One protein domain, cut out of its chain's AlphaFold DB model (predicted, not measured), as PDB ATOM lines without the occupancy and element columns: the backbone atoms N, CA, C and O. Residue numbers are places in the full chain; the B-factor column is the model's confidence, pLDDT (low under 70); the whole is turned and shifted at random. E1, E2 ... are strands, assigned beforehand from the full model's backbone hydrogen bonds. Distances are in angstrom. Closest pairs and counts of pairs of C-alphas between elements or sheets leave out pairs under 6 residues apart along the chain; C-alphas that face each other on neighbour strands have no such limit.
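This is residues 33 to 98 of the 105 residues of an uncharacterized protein of Chloroflexi bacterium (UniProt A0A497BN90). The chain winds into one closed barrel of eight antiparallel strands, a short, wide ring in which the longer strands E1, E3, E5 and E7, of which E1, E3 and E7 bend, alternate with the short strands E2, E4, E6 and E8, and the last strand, E8, comes back beside the first, E1. Seen along its axis the barrel is a ring of strands with no backbone element in its middle, and tight hairpin turns join each strand to the next. The printed part has 66 residues with no named helix and eight named strands, E1 to E8 along the chain, which follow each other round the ring in that same order; the class is all strand. The whole is compact, with a radius of gyration of the C-alphas of 10.9 A, and rounded, with spans of 28 by 27 by 18 A.

The barrel is a meander, each strand the antiparallel neighbour of the one before, and each two successive strands form a hairpin. E1, residues 34 to 41, pairs with E2, residues 44 to 47, at 140 degrees between directions, with N 39 and O 46 2.9 A apart. E3, residues 50 to 57, lies on the other side of E2 from E1, with N 47 and O 50 at 2.8 A. E4, residues 60 to 63, follows at 140 degrees to E3, with N 62 and O 55 at 2.8 A. E5, residues 66 to 72, is next, with N 61 and O 70 at 2.8 A. E6, residues 78 to 81, has N 80 and O 71 of E5 at 2.8 A. E7, residues 84 to 91, has O 88 and N 79 of E6 at 2.9 A. E8, residues 94 to 97, has N 96 and O 89 of E7 at 2.8 A. E8 and E1 close the ring at 147 degrees, with N 34 and O 97 at 2.9 A, and the C-alphas of Cys 94 and Tyr 39, which face each other, are 4.2 A apart. The pairing is staggered: E1 pairs with E8 over residues 34 to 39 and with E2 over residues 39 to 41. E1 and E5 are apart, and so are E3 and E7.

E1 begins at C-alpha 34, (-9.874, 39.834, -17.763), measures 19.1 A and bends by 65 degrees at residue 37. E3, 18.9 A, bends by 75 degrees at residue 53, and E7, 19.1 A, by 63 degrees at residue 87. E5 measures 16.2 A. The short strands E2, E4, E6 and E8 measure 9.9, 10.1, 10.2 and 10.1 A; E8 ends at C-alpha 97, (-6.151, 37.330, -20.944).

The C-alphas farthest apart, those of Gly 49 and Asp 74, are 28.4 A apart, while those of Gly 33 and Pro 98 are 5.4 A apart. The printed part has no cut. The links between strands are tight, the one from E5 to E6 with 5 residues. The mean pLDDT of the printed part is 92.5, and no printed residue is under 70.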
ATOM      1  N   GLY A  33      -8.960  41.829 -22.037       72.06
ATOM      2  CA  GLY A  33      -8.644  40.626 -21.277       72.06
ATOM      3  C   GLY A  33      -9.074  40.827 -19.826       72.06
ATOM      4  O   GLY A  33      -8.946  41.925 -19.278       72.06
ATOM      5  N   MET A  34      -9.607  39.783 -19.197       92.81
ATOM      6  CA  MET A  34      -9.874  39.834 -17.763       92.81
ATOM      7  C   MET A  34      -8.571  39.665 -16.988       92.81
ATOM      8  O   MET A  34      -7.629  39.037 -17.472       92.81
ATOM      9  N   TYR A  35      -8.522  40.211 -15.775       91.44
ATOM     10  CA  TYR A  35      -7.406  39.953 -14.875       91.44
ATOM     11  C   TYR A  35      -7.369  38.464 -14.525       91.44
ATOM     12  O   TYR A  35      -8.356  37.907 -14.048       91.44
ATOM     13  N   THR A  36      -6.227  37.824 -14.760       93.94
ATOM     14  CA  THR A  36      -6.068  36.375 -14.567       93.94
ATOM     15  C   THR A  36      -5.918  35.978 -13.098       93.94
ATOM     16  O   THR A  36      -6.021  34.801 -12.769       93.94
ATOM     17  N   GLY A  37      -5.667  36.946 -12.210       94.25
ATOM     18  CA  GLY A  37      -5.230  36.682 -10.839       94.25
ATOM     19  C   GLY A  37      -3.709  36.625 -10.687       94.25
ATOM     20  O   GLY A  37      -3.237  36.552  -9.554       94.25
ATOM     21  N   TYR A  38      -2.960  36.680 -11.795       95.06
ATOM     22  CA  TYR A  38      -1.503  36.621 -11.799       95.06
ATOM     23  C   TYR A  38      -0.859  37.979 -12.069       95.06
ATOM     24  O   TYR A  38      -1.351  38.777 -12.867       95.06
ATOM     25  N   TYR A  39       0.273  38.224 -11.422       94.75
ATOM     26  CA  TYR A  39       1.035  39.465 -11.519       94.75
ATOM     27  C   TYR A  39       2.541  39.203 -11.424       94.75
ATOM     28  O   TYR A  39       2.983  38.150 -10.967       94.75
ATOM     29  N   LEU A  40       3.335  40.167 -11.871       93.88
ATOM     30  CA  LEU A  40       4.783  40.166 -11.819       93.88
ATOM     31  C   LEU A  40       5.257  40.873 -10.556       93.88
ATOM     32  O   LEU A  40       4.861  41.994 -10.248       93.88
ATOM     33  N   LEU A  41       6.166  40.227  -9.838       93.75
ATOM     34  CA  LEU A  41       6.865  40.818  -8.710       93.75
ATOM     35  C   LEU A  41       8.353  40.512  -8.842       93.75
ATOM     36  O   LEU A  41       8.782  39.379  -8.653       93.75
ATOM     37  N   ARG A  42       9.156  41.531  -9.172       92.69
ATOM     38  CA  ARG A  42      10.617  41.390  -9.358       92.69
ATOM     39  C   ARG A  42      10.990  40.271 -10.348       92.69
ATOM     40  O   ARG A  42      11.934  39.523 -10.119       92.69
ATOM     41  N   GLY A  43      10.223  40.142 -11.430       90.88
ATOM     42  CA  GLY A  43      10.409  39.100 -12.444       90.88
ATOM     43  C   GLY A  43       9.810  37.738 -12.083       90.88
ATOM     44  O   GLY A  43       9.722  36.886 -12.955       90.88
ATOM     45  N   ARG A  44       9.336  37.503 -10.855       94.50
ATOM     46  CA  ARG A  44       8.555  36.301 -10.518       94.50
ATOM     47  C   ARG A  44       7.106  36.471 -10.937       94.50
ATOM     48  O   ARG A  44       6.568  37.570 -10.828       94.50
ATOM     49  N   ILE A  45       6.476  35.388 -11.377       94.69
ATOM     50  CA  ILE A  45       5.030  35.350 -11.586       94.69
ATOM     51  C   ILE A  45       4.397  34.885 -10.274       94.69
ATOM     52  O   ILE A  45       4.682  33.795  -9.776       94.69
ATOM     53  N   CYS A  46       3.552  35.724  -9.697       94.88
ATOM     54  CA  CYS A  46       2.783  35.452  -8.491       94.88
ATOM     55  C   CYS A  46       1.309  35.296  -8.858       94.88
ATOM     56  O   CYS A  46       0.841  35.890  -9.825       94.88
ATOM     57  N   GLY A  47       0.575  34.508  -8.082       92.25
ATOM     58  CA  GLY A  47      -0.856  34.295  -8.252       92.25
ATOM     59  C   GLY A  47      -1.606  34.306  -6.918       92.25
ATOM     60  O   GLY A  47      -1.034  34.652  -5.882       92.25
ATOM     61  N   PRO A  48      -2.875  33.868  -6.910       87.81
ATOM     62  CA  PRO A  48      -3.724  33.875  -5.714       87.81
ATOM     63  C   PRO A  48      -3.158  33.073  -4.532       87.81
ATOM     64  O   PRO A  48      -3.478  33.361  -3.382       87.81
ATOM     65  N   GLY A  49      -2.322  32.067  -4.814       88.50
ATOM     66  CA  GLY A  49      -1.663  31.219  -3.818       88.50
ATOM     67  C   GLY A  49      -0.254  31.665  -3.404       88.50
ATOM     68  O   GLY A  49       0.376  30.961  -2.622       88.50
ATOM     69  N   GLY A  50       0.250  32.795  -3.913       91.44
ATOM     70  CA  GLY A  50       1.618  33.270  -3.674       91.44
ATOM     71  C   GLY A  50       2.531  33.163  -4.900       91.44
ATOM     72  O   GLY A  50       2.068  33.218  -6.039       91.44
ATOM     73  N   GLU A  51       3.845  33.076  -4.666       91.31
ATOM     74  CA  GLU A  51       4.848  32.919  -5.729       91.31
ATOM     75  C   GLU A  51       4.662  31.580  -6.455       91.31
ATOM     76  O   GLU A  51       4.448  30.546  -5.824       91.31
ATOM     77  N   THR A  52       4.719  31.613  -7.786       94.12
ATOM     78  CA  THR A  52       4.719  30.409  -8.625       94.12
ATOM     79  C   THR A  52       6.151  30.030  -9.003       94.12
ATOM     80  O   THR A  52       7.063  30.850  -8.914       94.12
ATOM     81  N   ASP A  53       6.346  28.823  -9.531       94.94
ATOM     82  CA  ASP A  53       7.641  28.397 -10.084       94.94
ATOM     83  C   ASP A  53       8.001  29.084 -11.418       94.94
ATOM     84  O   ASP A  53       9.056  28.814 -12.000       94.94
ATOM     85  N   TYR A  54       7.132  29.962 -11.925       95.75
ATOM     86  CA  TYR A  54       7.324  30.659 -13.187       95.75
ATOM     87  C   TYR A  54       7.901  32.059 -12.985       95.75
ATOM     88  O   TYR A  54       7.614  32.766 -12.015       95.75
ATOM     89  N   TYR A  55       8.726  32.486 -13.933       95.31
ATOM     90  CA  TYR A  55       9.371  33.790 -13.900       95.31
ATOM     91  C   TYR A  55       9.647  34.326 -15.301       95.31
ATOM     92  O   TYR A  55       9.840  33.578 -16.257       95.31
ATOM     93  N   PHE A  56       9.685  35.647 -15.397       93.88
ATOM     94  CA  PHE A  56      10.149  36.388 -16.552       93.88
ATOM     95  C   PHE A  56      11.635  36.696 -16.434       93.88
ATOM     96  O   PHE A  56      12.096  37.247 -15.431       93.88
ATOM     97  N   TYR A  57      12.372  36.393 -17.494       93.56
ATOM     98  CA  TYR A  57      13.759  36.795 -17.658       93.56
ATOM     99  C   TYR A  57      14.020  37.130 -19.124       93.56
ATOM    100  O   TYR A  57      13.738  36.319 -20.001       93.56
ATOM    101  N   ASP A  58      14.536  38.333 -19.378       91.62
ATOM    102  CA  ASP A  58      14.844  38.826 -20.728       91.62
ATOM    103  C   ASP A  58      13.670  38.672 -21.715       91.62
ATOM    104  O   ASP A  58      13.834  38.222 -22.836       91.62
ATOM    105  N   GLN A  59      12.455  39.014 -21.269       92.38
ATOM    106  CA  GLN A  59      11.190  38.868 -22.014       92.38
ATOM    107  C   GLN A  59      10.675  37.433 -22.193       92.38
ATOM    108  O   GLN A  59       9.524  37.256 -22.583       92.38
ATOM    109  N   TYR A  60      11.455  36.410 -21.856       95.31
ATOM    110  CA  TYR A  60      11.033  35.013 -21.924       95.31
ATOM    111  C   TYR A  60      10.427  34.544 -20.603       95.31
ATOM    112  O   TYR A  60      10.839  34.960 -19.516       95.31
ATOM    113  N   VAL A  61       9.471  33.624 -20.700       95.94
ATOM    114  CA  VAL A  61       8.864  32.950 -19.556       95.94
ATOM    115  C   VAL A  61       9.554  31.615 -19.329       95.94
ATOM    116  O   VAL A  61       9.568  30.728 -20.193       95.94
ATOM    117  N   TYR A  62      10.070  31.446 -18.126       96.56
ATOM    118  CA  TYR A  62      10.674  30.221 -17.638       96.56
ATOM    119  C   TYR A  62       9.812  29.620 -16.536       96.56
ATOM    120  O   TYR A  62       9.090  30.327 -15.837       96.56
ATOM    121  N   GLY A  63       9.899  28.306 -16.395       95.44
ATOM    122  CA  GLY A  63       9.265  27.541 -15.335       95.44
ATOM    123  C   GLY A  63      10.221  26.494 -14.759       95.44
ATOM    124  O   GLY A  63      11.415  26.497 -15.077       95.44
ATOM    125  N   PRO A  64       9.706  25.545 -13.964       93.19
ATOM    126  CA  PRO A  64      10.525  24.556 -13.261       93.19
ATOM    127  C   PRO A  64      11.311  23.627 -14.202       93.19
ATOM    128  O   PRO A  64      12.356  23.104 -13.827       93.19
ATOM    129  N   SER A  65      10.848  23.449 -15.444       93.50
ATOM    130  CA  SER A  65      11.533  22.665 -16.485       93.50
ATOM    131  C   SER A  65      12.336  23.520 -17.478       93.50
ATOM    132  O   SER A  65      12.756  23.019 -18.519       93.50
ATOM    133  N   GLY A  66      12.554  24.805 -17.184       94.88
ATOM    134  CA  GLY A  66      13.267  25.738 -18.053       94.88
ATOM    135  C   GLY A  66      12.337  26.559 -18.946       94.88
ATOM    136  O   GLY A  66      11.259  26.978 -18.526       94.88
ATOM    137  N   TYR A  67      12.787  26.861 -20.167       94.75
ATOM    138  CA  TYR A  67      12.071  27.759 -21.077       94.75
ATOM    139  C   TYR A  67      10.714  27.180 -21.496       94.75
ATOM    140  O   TYR A  67      10.637  26.098 -22.077       94.75
ATOM    141  N   THR A  68       9.637  27.930 -21.261       95.75
ATOM    142  CA  THR A  68       8.268  27.488 -21.576       95.75
ATOM    143  C   THR A  68       7.900  27.649 -23.052       95.75
ATOM    144  O   THR A  68       6.811  27.234 -23.449       95.75
ATOM    145  N   ARG A  69       8.785  28.239 -23.870       95.88
ATOM    146  CA  ARG A  69       8.510  28.693 -25.247       95.88
ATOM    147  C   ARG A  69       7.552  29.882 -25.348       95.88
ATOM    148  O   ARG A  69       7.031  30.135 -26.430       95.88
ATOM    149  N   HIS A  70       7.353  30.601 -24.244       96.19
ATOM    150  CA  HIS A  70       6.555  31.819 -24.210       96.19
ATOM    151  C   HIS A  70       7.420  33.048 -23.970       96.19
ATOM    152  O   HIS A  70       8.400  32.987 -23.230       96.19
ATOM    153  N   TYR A  71       7.055  34.159 -24.594       95.38
ATOM    154  CA  TYR A  71       7.817  35.397 -24.541       95.38
ATOM    155  C   TYR A  71       6.925  36.613 -24.771       95.38
ATOM    156  O   TYR A  71       5.837  36.504 -25.333       95.38
ATOM    157  N   VAL A  72       7.396  37.777 -24.341       92.56
ATOM    158  CA  VAL A  72       6.798  39.072 -24.658       92.56
ATOM    159  C   VAL A  72       7.605  39.704 -25.782       92.56
ATOM    160  O   VAL A  72       8.786  39.965 -25.611       92.56
ATOM    161  N   ALA A  73       6.988  39.923 -26.941       82.81
ATOM    162  CA  ALA A  73       7.697  40.457 -28.110       82.81
ATOM    163  C   ALA A  73       7.610  41.986 -28.218       82.81
ATOM    164  O   ALA A  73       8.488  42.627 -28.793       82.81
ATOM    165  N   ASP A  74       6.535  42.564 -27.681       84.38
ATOM    166  CA  ASP A  74       6.133  43.932 -27.982       84.38
ATOM    167  C   ASP A  74       6.122  44.817 -26.737       84.38
ATOM    168  O   ASP A  74       5.896  44.360 -25.614       84.38
ATOM    169  N   ALA A  75       6.267  46.125 -26.959       83.94
ATOM    170  CA  ALA A  75       6.162  47.135 -25.908       83.94
ATOM    171  C   ALA A  75       4.765  47.194 -25.254       83.94
ATOM    172  O   ALA A  75       4.641  47.673 -24.130       83.94
ATOM    173  N   ASP A  76       3.731  46.696 -25.939       83.75
ATOM    174  CA  ASP A  76       2.370  46.575 -25.406       83.75
ATOM    175  C   ASP A  76       2.189  45.356 -24.476       83.75
ATOM    176  O   ASP A  76       1.114  45.168 -23.914       83.75
ATOM    177  N   GLY A  77       3.231  44.535 -24.280       89.19
ATOM    178  CA  GLY A  77       3.230  43.463 -23.284       89.19
ATOM    179  C   GLY A  77       2.524  42.178 -23.719       89.19
ATOM    180  O   GLY A  77       2.220  41.349 -22.861       89.19
ATOM    181  N   HIS A  78       2.246  41.995 -25.015       92.44
ATOM    182  CA  HIS A  78       1.600  40.786 -25.535       92.44
ATOM    183  C   HIS A  78       2.471  39.546 -25.352       92.44
ATOM    184  O   HIS A  78       3.667  39.554 -25.646       92.44
ATOM    185  N   LEU A  79       1.836  38.473 -24.895       93.62
ATOM    186  CA  LEU A  79       2.436  37.166 -24.688       93.62
ATOM    187  C   LEU A  79       2.241  36.292 -25.925       93.62
ATOM    188  O   LEU A  79       1.117  36.002 -26.346       93.62
ATOM    189  N   TYR A  80       3.350  35.792 -26.447       95.12
ATOM    190  CA  TYR A  80       3.401  34.844 -27.548       95.12
ATOM    191  C   TYR A  80       3.876  33.492 -27.046       95.12
ATOM    192  O   TYR A  80       4.595  33.398 -26.052       95.12
ATOM    193  N   GLY A  81       3.465  32.441 -27.742       94.50
ATOM    194  CA  GLY A  81       3.867  31.069 -27.479       94.50
ATOM    195  C   GLY A  81       4.163  30.305 -28.769       94.50
ATOM    196  O   GLY A  81       4.180  30.889 -29.855       94.50
ATOM    197  N   PRO A  82       4.327  28.973 -28.691       91.44
ATOM    198  CA  PRO A  82       4.607  28.121 -29.852       91.44
ATOM    199  C   PRO A  82       3.585  28.237 -30.992       91.44
ATOM    200  O   PRO A  82       3.922  27.974 -32.142       91.44
ATOM    201  N   GLY A  83       2.339  28.592 -30.667       90.62
ATOM    202  CA  GLY A  83       1.240  28.770 -31.619       90.62
ATOM    203  C   GLY A  83       1.005  30.217 -32.070       90.62
ATOM    204  O   GLY A  83       0.015  30.465 -32.750       90.62
ATOM    205  N   GLY A  84       1.870  31.165 -31.695       92.88
ATOM    206  CA  GLY A  84       1.689  32.594 -31.965       92.88
ATOM    207  C   GLY A  84       1.036  33.346 -30.802       92.88
ATOM    208  O   GLY A  84       1.363  33.090 -29.643       92.88
ATOM    209  N   ASP A  85       0.161  34.306 -31.121       92.12
ATOM    210  CA  ASP A  85      -0.532  35.156 -30.138       92.12
ATOM    211  C   ASP A  85      -1.357  34.311 -29.162       92.12
ATOM    212  O   ASP A  85      -2.283  33.598 -29.557       92.12
ATOM    213  N   THR A  86      -1.041  34.414 -27.872       93.50
ATOM    214  CA  THR A  86      -1.802  33.716 -26.826       93.50
ATOM    215  C   THR A  86      -3.044  34.495 -26.402       93.50
ATOM    216  O   THR A  86      -3.888  33.954 -25.688       93.50
ATOM    217  N   GLN A  87      -3.175  35.754 -26.837       93.25
ATOM    218  CA  GLN A  87      -4.164  36.727 -26.365       93.25
ATOM    219  C   GLN A  87      -3.989  37.141 -24.896       93.25
ATOM    220  O   GLN A  87      -4.819  37.888 -24.371       93.25
ATOM    221  N   PHE A  88      -2.934  36.668 -24.229       93.88
ATOM    222  CA  PHE A  88      -2.527  37.182 -22.932       93.88
ATOM    223  C   PHE A  88      -1.633  38.403 -23.121       93.88
ATOM    224  O   PHE A  88      -0.925  38.537 -24.119       93.88
ATOM    225  N   TYR A  89      -1.657  39.302 -22.147       93.56
ATOM    226  CA  TYR A  89      -0.799  40.475 -22.134       93.56
ATOM    227  C   TYR A  89      -0.502  40.918 -20.706       93.56
ATOM    228  O   TYR A  89      -1.220  40.581 -19.761       93.56
ATOM    229  N   ILE A  90       0.577  41.675 -20.558       92.50
ATOM    230  CA  ILE A  90       1.041  42.217 -19.289       92.50
ATOM    231  C   ILE A  90       0.817  43.722 -19.307       92.50
ATOM    232  O   ILE A  90       1.367  44.430 -20.144       92.50
ATOM    233  N   GLU A  91       0.037  44.221 -18.356       92.00
ATOM    234  CA  GLU A  91      -0.199  45.650 -18.180       92.00
ATOM    235  C   GLU A  91      -0.096  46.003 -16.693       92.00
ATOM    236  O   GLU A  91      -0.747  45.373 -15.861       92.00
ATOM    237  N   HIS A  92       0.712  47.010 -16.342       91.38
ATOM    238  CA  HIS A  92       0.940  47.413 -14.944       91.38
ATOM    239  C   HIS A  92       1.334  46.232 -14.035       91.38
ATOM    240  O   HIS A  92       0.744  46.036 -12.972       91.38
ATOM    241  N   ASP A  93       2.277  45.407 -14.504       92.25
ATOM    242  CA  ASP A  93       2.725  44.170 -13.849       92.25
ATOM    243  C   ASP A  93       1.616  43.127 -13.624       92.25
ATOM    244  O   ASP A  93       1.850  42.111 -12.991       92.25
ATOM    245  N   CYS A  94       0.409  43.313 -14.150       93.38
ATOM    246  CA  CYS A  94      -0.682  42.351 -14.038       93.38
ATOM    247  C   CYS A  94      -0.843  41.592 -15.354       93.38
ATOM    248  O   CYS A  94      -0.733  42.176 -16.432       93.38
ATOM    249  N   ILE A  95      -1.128  40.294 -15.270       94.06
ATOM    250  CA  ILE A  95      -1.366  39.450 -16.440       94.06
ATOM    251  C   ILE A  95      -2.868  39.406 -16.710       94.06
ATOM    252  O   ILE A  95      -3.670  39.036 -15.843       94.06
ATOM    253  N   TYR A  96      -3.242  39.758 -17.931       94.38
ATOM    254  CA  TYR A  96      -4.605  39.737 -18.437       94.38
ATOM    255  C   TYR A  96      -4.717  38.756 -19.595       94.38
ATOM    256  O   TYR A  96      -3.735  38.480 -20.283       94.38
ATOM    257  N   GLY A  97      -5.917  38.239 -19.831       94.12
ATOM    258  CA  GLY A  97      -6.151  37.330 -20.944       94.12
ATOM    259  C   GLY A  97      -7.590  36.833 -21.033       94.12
ATOM    260  O   GLY A  97      -8.466  37.303 -20.299       94.12
ATOM    261  N   PRO A  98      -7.855  35.888 -21.947       92.69
ATOM    262  CA  PRO A  98      -9.183  35.312 -22.153       92.69
ATOM    263  C   PRO A  98      -9.591  34.298 -21.069       92.69
ATOM    264  O   PRO A  98     -10.771  33.980 -20.952       92.69
TER     265      PRO A  98